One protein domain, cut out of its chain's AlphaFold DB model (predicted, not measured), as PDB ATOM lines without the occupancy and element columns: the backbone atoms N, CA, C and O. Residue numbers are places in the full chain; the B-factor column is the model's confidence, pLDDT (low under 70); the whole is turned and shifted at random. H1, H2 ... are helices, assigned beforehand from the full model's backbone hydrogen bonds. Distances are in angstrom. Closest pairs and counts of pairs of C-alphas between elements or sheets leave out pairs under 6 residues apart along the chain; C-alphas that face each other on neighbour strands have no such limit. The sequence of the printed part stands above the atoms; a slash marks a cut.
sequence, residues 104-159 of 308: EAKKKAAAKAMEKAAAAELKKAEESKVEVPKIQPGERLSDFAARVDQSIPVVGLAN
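What this domain is: This is residues 104 to 159 of the 308 residues of an uncharacterized protein of Ceratocystis fimbriata CBS 114723 (UniProt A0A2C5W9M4). A long, nearly straight helix, H1, makes most of the length, and its residues 104 to 121 stick out as a free arm. Beyond it a long loop reaches away and folds back into the short helix H2, with a short tail after it. The printed part has 56 residues, two named helices in the order H1, H2 and no named strand: all helix. It is extended, with a radius of gyration of the C-alphas of 16.5 A and spans of 53 by 22 by 20 A.

How they stand to each other: Start with H1, residues 104 to 127, and go on to H2, residues 141 to 151: the two are apart, with no C-alpha of the one within 8 A of the other. Every O i to N i+4 pair is within hydrogen-bond range in H2, and 19 of 20 in H1.

Where its parts are: Find C-alpha 104 at (41.965, 1.330, 33.001); H1 runs 35.0 A to C-alpha 127. H2 runs 15.2 A from C-alpha 141 to C-alpha 151 at (29.677, 30.953, 51.148).

The domain as a whole: The C-alphas farthest apart, of Glu 104 and Gly 138, are 53.7 A apart. The link from H1 to H2, 13 residues, is long; the printed part has no cut. Look for pLDDT under 70 at residues 104 to 131 and 154 to 159.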
ATOM      1  N   GLU A 104      41.555  -0.007  33.453       57.62
ATOM      2  CA  GLU A 104      41.965   1.330  33.001       57.62
ATOM      3  C   GLU A 104      40.811   2.119  32.371       57.62
ATOM      4  O   GLU A 104      40.744   3.336  32.547       57.62
ATOM      5  N   ALA A 105      39.869   1.445  31.701       60.53
ATOM      6  CA  ALA A 105      38.671   2.084  31.160       60.53
ATOM      7  C   ALA A 105      37.764   2.622  32.281       60.53
ATOM      8  O   ALA A 105      37.325   3.769  32.213       60.53
ATOM      9  N   LYS A 106      37.574   1.854  33.365       60.66
ATOM     10  CA  LYS A 106      36.786   2.289  34.531       60.66
ATOM     11  C   LYS A 106      37.457   3.427  35.311       60.66
ATOM     12  O   LYS A 106      36.775   4.367  35.706       60.66
ATOM     13  N   LYS A 107      38.790   3.421  35.463       60.38
ATOM     14  CA  LYS A 107      39.518   4.528  36.123       60.38
ATOM     15  C   LYS A 107      39.568   5.808  35.279       60.38
ATOM     16  O   LYS A 107      39.453   6.895  35.836       60.38
ATOM     17  N   LYS A 108      39.681   5.704  33.948       60.34
ATOM     18  CA  LYS A 108      39.616   6.870  33.046       60.34
ATOM     19  C   LYS A 108      38.194   7.425  32.897       60.34
ATOM     20  O   LYS A 108      38.048   8.634  32.746       60.34
ATOM     21  N   ALA A 109      37.160   6.586  32.997       60.09
ATOM     22  CA  ALA A 109      35.763   7.024  33.032       60.09
ATOM     23  C   ALA A 109      35.408   7.718  34.361       60.09
ATOM     24  O   ALA A 109      34.795   8.778  34.335       60.09
ATOM     25  N   ALA A 110      35.874   7.195  35.502       59.31
ATOM     26  CA  ALA A 110      35.675   7.826  36.810       59.31
ATOM     27  C   ALA A 110      36.414   9.172  36.938       59.31
ATOM     28  O   ALA A 110      35.857  10.132  37.461       59.31
ATOM     29  N   ALA A 111      37.631   9.283  36.389       63.31
ATOM     30  CA  ALA A 111      38.368  10.547  36.354       63.31
ATOM     31  C   ALA A 111      37.699  11.594  35.442       63.31
ATOM     32  O   ALA A 111      37.597  12.753  35.827       63.31
ATOM     33  N   LYS A 112      37.169  11.188  34.275       63.41
ATOM     34  CA  LYS A 112      36.396  12.082  33.389       63.41
ATOM     35  C   LYS A 112      35.018  12.452  33.951       63.41
ATOM     36  O   LYS A 112      34.518  13.527  33.634       63.41
ATOM     37  N   ALA A 113      34.410  11.599  34.778       59.78
ATOM     38  CA  ALA A 113      33.164  11.902  35.482       59.78
ATOM     39  C   ALA A 113      33.391  12.892  36.638       59.78
ATOM     40  O   ALA A 113      32.613  13.828  36.782       59.78
ATOM     41  N   MET A 114      34.490  12.757  37.391       58.72
ATOM     42  CA  MET A 114      34.882  13.741  38.410       58.72
ATOM     43  C   MET A 114      35.312  15.082  37.804       58.72
ATOM     44  O   MET A 114      34.983  16.121  38.362       58.72
ATOM     45  N   GLU A 115      35.987  15.090  36.652       59.31
ATOM     46  CA  GLU A 115      36.357  16.333  35.959       59.31
ATOM     47  C   GLU A 115      35.130  17.045  35.360       59.31
ATOM     48  O   GLU A 115      35.031  18.265  35.446       59.31
ATOM     49  N   LYS A 116      34.144  16.300  34.831       60.41
ATOM     50  CA  LYS A 116      32.861  16.871  34.383       60.41
ATOM     51  C   LYS A 116      31.961  17.324  35.538       60.41
ATOM     52  O   LYS A 116      31.265  18.316  35.369       60.41
ATOM     53  N   ALA A 117      31.995  16.656  36.693       56.94
ATOM     54  CA  ALA A 117      31.277  17.095  37.892       56.94
ATOM     55  C   ALA A 117      31.918  18.351  38.513       56.94
ATOM     56  O   ALA A 117      31.209  19.296  38.837       56.94
ATOM     57  N   ALA A 118      33.253  18.419  38.567       57.84
ATOM     58  CA  ALA A 118      33.975  19.604  39.033       57.84
ATOM     59  C   ALA A 118      33.832  20.797  38.069       57.84
ATOM     60  O   ALA A 118      33.696  21.932  38.514       57.84
ATOM     61  N   ALA A 119      33.805  20.561  36.751       57.38
ATOM     62  CA  ALA A 119      33.543  21.607  35.759       57.38
ATOM     63  C   ALA A 119      32.076  22.081  35.758       57.38
ATOM     64  O   ALA A 119      31.815  23.236  35.432       57.38
ATOM     65  N   ALA A 120      31.124  21.221  36.140       58.44
ATOM     66  CA  ALA A 120      29.723  21.600  36.328       58.44
ATOM     67  C   ALA A 120      29.504  22.395  37.629       58.44
ATOM     68  O   ALA A 120      28.740  23.357  37.621       58.44
ATOM     69  N   GLU A 121      30.216  22.073  38.716       58.59
ATOM     70  CA  GLU A 121      30.203  22.895  39.938       58.59
ATOM     71  C   GLU A 121      30.931  24.234  39.764       58.59
ATOM     72  O   GLU A 121      30.456  25.245  40.271       58.59
ATOM     73  N   LEU A 122      32.012  24.292  38.976       57.47
ATOM     74  CA  LEU A 122      32.684  25.555  38.631       57.47
ATOM     75  C   LEU A 122      31.784  26.492  37.809       57.47
ATOM     76  O   LEU A 122      31.815  27.697  38.030       57.47
ATOM     77  N   LYS A 123      30.934  25.958  36.920       57.53
ATOM     78  CA  LYS A 123      29.954  26.771  36.177       57.53
ATOM     79  C   LYS A 123      28.743  27.189  37.011       57.53
ATOM     80  O   LYS A 123      28.215  28.270  36.790       57.53
ATOM     81  N   LYS A 124      28.353  26.394  38.013       55.56
ATOM     82  CA  LYS A 124      27.316  26.774  38.988       55.56
ATOM     83  C   LYS A 124      27.821  27.805  40.014       55.56
ATOM     84  O   LYS A 124      27.025  28.578  40.531       55.56
ATOM     85  N   ALA A 125      29.132  27.847  40.264       53.84
ATOM     86  CA  ALA A 125      29.789  28.833  41.124       53.84
ATOM     87  C   ALA A 125      30.121  30.166  40.416       53.84
ATOM     88  O   ALA A 125      30.251  31.187  41.088       53.84
ATOM     89  N   GLU A 126      30.239  30.193  39.081       55.50
ATOM     90  CA  GLU A 126      30.434  31.438  38.310       55.50
ATOM     91  C   GLU A 126      29.141  32.260  38.135       55.50
ATOM     92  O   GLU A 126      29.213  33.481  37.979       55.50
ATOM     93  N   GLU A 127      27.961  31.634  38.218       56.41
ATOM     94  CA  GLU A 127      26.665  32.336  38.205       56.41
ATOM     95  C   GLU A 127      26.275  32.895  39.586       56.41
ATOM     96  O   GLU A 127      25.535  33.874  39.665       56.41
ATOM     97  N   SER A 128      26.842  32.370  40.679       56.16
ATOM     98  CA  SER A 128      26.745  32.961  42.017       56.16
ATOM     99  C   SER A 128      27.892  33.946  42.242       56.16
ATOM    100  O   SER A 128      28.830  33.686  43.002       56.16
ATOM    101  N   LYS A 129      27.854  35.088  41.555       52.88
ATOM    102  CA  LYS A 129      28.713  36.229  41.887       52.88
ATOM    103  C   LYS A 129      28.429  36.660  43.324       52.88
ATOM    104  O   LYS A 129      27.522  37.445  43.536       52.88
ATOM    105  N   VAL A 130      29.204  36.120  44.265       59.38
ATOM    106  CA  VAL A 130      29.516  36.615  45.618       59.38
ATOM    107  C   VAL A 130      28.520  37.665  46.128       59.38
ATOM    108  O   VAL A 130      28.858  38.830  46.328       59.38
ATOM    109  N   GLU A 131      27.273  37.256  46.336       65.06
ATOM    110  CA  GLU A 131      26.359  38.020  47.167       65.06
ATOM    111  C   GLU A 131      26.802  37.737  48.596       65.06
ATOM    112  O   GLU A 131      26.597  36.641  49.118       65.06
ATOM    113  N   VAL A 132      27.508  38.695  49.202       75.94
ATOM    114  CA  VAL A 132      27.838  38.640  50.629       75.94
ATOM    115  C   VAL A 132      26.534  38.329  51.373       75.94
ATOM    116  O   VAL A 132      25.573  39.088  51.197       75.94
ATOM    117  N   PRO A 133      26.455  37.233  52.158       82.88
ATOM    118  CA  PRO A 133      25.220  36.870  52.832       82.88
ATOM    119  C   PRO A 133      24.735  38.069  53.639       82.88
ATOM    120  O   PRO A 133      25.511  38.680  54.374       82.88
ATOM    121  N   LYS A 134      23.463  38.437  53.483       89.44
ATOM    122  CA  LYS A 134      22.816  39.459  54.312       89.44
ATOM    123  C   LYS A 134      22.073  38.775  55.458       89.44
ATOM    124  O   LYS A 134      21.508  37.693  55.269       89.44
ATOM    125  N   ILE A 135      22.101  39.395  56.637       91.50
ATOM    126  CA  ILE A 135      21.369  38.929  57.822       91.50
ATOM    127  C   ILE A 135      19.875  38.920  57.486       91.50
ATOM    128  O   ILE A 135      19.340  39.942  57.046       91.50
ATOM    129  N   GLN A 136      19.219  37.772  57.654       88.81
ATOM    130  CA  GLN A 136      17.775  37.650  57.462       88.81
ATOM    131  C   GLN A 136      17.034  38.090  58.740       88.81
ATOM    132  O   GLN A 136      17.548  37.897  59.845       88.81
ATOM    133  N   PRO A 137      15.838  38.696  58.635       92.69
ATOM    134  CA  PRO A 137      15.072  39.092  59.813       92.69
ATOM    135  C   PRO A 137      14.699  37.852  60.644       92.69
ATOM    136  O   PRO A 137      14.098  36.915  60.130       92.69
ATOM    137  N   GLY A 138      15.069  37.847  61.929       91.62
ATOM    138  CA  GLY A 138      14.808  36.734  62.855       91.62
ATOM    139  C   GLY A 138      15.886  35.643  62.909       91.62
ATOM    140  O   GLY A 138      15.767  34.721  63.713       91.62
ATOM    141  N   GLU A 139      16.950  35.744  62.111       91.38
ATOM    142  CA  GLU A 139      18.092  34.827  62.161       91.38
ATOM    143  C   GLU A 139      19.021  35.147  63.349       91.38
ATOM    144  O   GLU A 139      19.288  36.314  63.652       91.38
ATOM    145  N   ARG A 140      19.549  34.117  64.027       94.69
ATOM    146  CA  ARG A 140      20.585  34.301  65.055       94.69
ATOM    147  C   ARG A 140      21.939  34.570  64.392       94.69
ATOM    148  O   ARG A 140      22.251  34.007  63.348       94.69
ATOM    149  N   LEU A 141      22.797  35.362  65.041       91.69
ATOM    150  CA  LEU A 141      24.147  35.671  64.532       91.69
ATOM    151  C   LEU A 141      24.999  34.416  64.253       91.69
ATOM    152  O   LEU A 141      25.869  34.452  63.387       91.69
ATOM    153  N   SER A 142      24.733  33.309  64.955       93.50
ATOM    154  CA  SER A 142      25.363  32.004  64.718       93.50
ATOM    155  C   SER A 142      25.035  31.426  63.343       93.50
ATOM    156  O   SER A 142      25.916  30.904  62.665       93.50
ATOM    157  N   ASP A 143      23.778  31.536  62.922       93.75
ATOM    158  CA  ASP A 143      23.286  30.936  61.680       93.75
ATOM    159  C   ASP A 143      23.770  31.765  60.485       93.75
ATOM    160  O   ASP A 143      24.223  31.221  59.474       93.75
ATOM    161  N   PHE A 144      23.820  33.088  60.671       93.44
ATOM    162  CA  PHE A 144      24.449  34.007  59.732       93.44
ATOM    163  C   PHE A 144      25.930  33.671  59.527       93.44
ATOM    164  O   PHE A 144      26.385  33.563  58.388       93.44
ATOM    165  N   ALA A 145      26.677  33.451  60.615       92.69
ATOM    166  CA  ALA A 145      28.085  33.067  60.549       92.69
ATOM    167  C   ALA A 145      28.283  31.737  59.802       92.69
ATOM    168  O   ALA A 145      29.158  31.644  58.947       92.69
ATOM    169  N   ALA A 146      27.421  30.740  60.035       92.00
ATOM    170  CA  ALA A 146      27.479  29.468  59.317       92.00
ATOM    171  C   ALA A 146      27.256  29.636  57.803       92.00
ATOM    172  O   ALA A 146      27.951  29.007  57.005       92.00
ATOM    173  N   ARG A 147      26.329  30.512  57.386       89.12
ATOM    174  CA  ARG A 147      26.122  30.827  55.959       89.12
ATOM    175  C   ARG A 147      27.302  31.580  55.361       89.12
ATOM    176  O   ARG A 147      27.683  31.298  54.226       89.12
ATOM    177  N   VAL A 148      27.900  32.501  56.116       90.75
ATOM    178  CA  VAL A 148      29.137  33.183  55.720       90.75
ATOM    179  C   VAL A 148      30.249  32.163  55.493       90.75
ATOM    180  O   VAL A 148      30.800  32.129  54.394       90.75
ATOM    181  N   ASP A 149      30.496  31.266  56.444       88.69
ATOM    182  CA  ASP A 149      31.537  30.240  56.335       88.69
ATOM    183  C   ASP A 149      31.306  29.273  55.165       88.69
ATOM    184  O   ASP A 149      32.255  28.889  54.480       88.69
ATOM    185  N   GLN A 150      30.050  28.914  54.882       87.00
ATOM    186  CA  GLN A 150      29.682  28.086  53.728       87.00
ATOM    187  C   GLN A 150      29.839  28.813  52.385       87.00
ATOM    188  O   GLN A 150      30.178  28.186  51.382       87.00
ATOM    189  N   SER A 151      29.578  30.123  52.356       84.88
ATOM    190  CA  SER A 151      29.677  30.953  51.148       84.88
ATOM    191  C   SER A 151      31.119  31.280  50.755       84.88
ATOM    192  O   SER A 151      31.382  31.628  49.603       84.88
ATOM    193  N   ILE A 152      32.071  31.160  51.689       83.06
ATOM    194  CA  ILE A 152      33.486  31.366  51.392       83.06
ATOM    195  C   ILE A 152      33.950  30.229  50.473       83.06
ATOM    196  O   ILE A 152      33.889  29.060  50.857       83.06
ATOM    197  N   PRO A 153      34.474  30.529  49.270       80.25
ATOM    198  CA  PRO A 153      35.003  29.505  48.387       80.25
ATOM    199  C   PRO A 153      36.238  28.856  49.031       80.25
ATOM    200  O   PRO A 153      37.364  29.340  48.925       80.25
ATOM    201  N   VAL A 154      36.041  27.702  49.676       69.38
ATOM    202  CA  VAL A 154      37.116  26.868  50.255       69.38
ATOM    203  C   VAL A 154      38.015  26.259  49.157       69.38
ATOM    204  O   VAL A 154      39.086  25.700  49.427       69.38
ATOM    205  N   VAL A 155      37.634  26.424  47.887       65.44
ATOM    206  CA  VAL A 155      38.330  25.957  46.683       65.44
ATOM    207  C   VAL A 155      39.590  26.800  46.413       65.44
ATOM    208  O   VAL A 155      39.663  27.588  45.479       65.44
ATOM    209  N   GLY A 156      40.615  26.656  47.258       60.75
ATOM    210  CA  GLY A 156      41.932  27.277  47.043       60.75
ATOM    211  C   GLY A 156      42.769  27.525  48.301       60.75
ATOM    212  O   GLY A 156      43.994  27.638  48.206       60.75
ATOM    213  N   LEU A 157      42.154  27.561  49.489       60.81
ATOM    214  CA  LEU A 157      42.885  27.757  50.750       60.81
ATOM    215  C   LEU A 157      43.443  26.454  51.342       60.81
ATOM    216  O   LEU A 157      44.513  26.470  51.950       60.81
ATOM    217  N   ALA A 158      42.793  25.312  51.105       56.44
ATOM    218  CA  ALA A 158      43.127  24.049  51.773       56.44
ATOM    219  C   ALA A 158      44.494  23.427  51.395       56.44
ATOM    220  O   ALA A 158      44.935  22.482  52.048       56.44
ATOM    221  N   ASN A 159      45.204  23.946  50.382       56.53
ATOM    222  CA  ASN A 159      46.445  23.336  49.873       56.53
ATOM    223  C   ASN A 159      47.700  24.227  49.950       56.53
ATOM    224  O   ASN A 159      48.741  23.849  49.416       56.53
TER     225      ASN A 159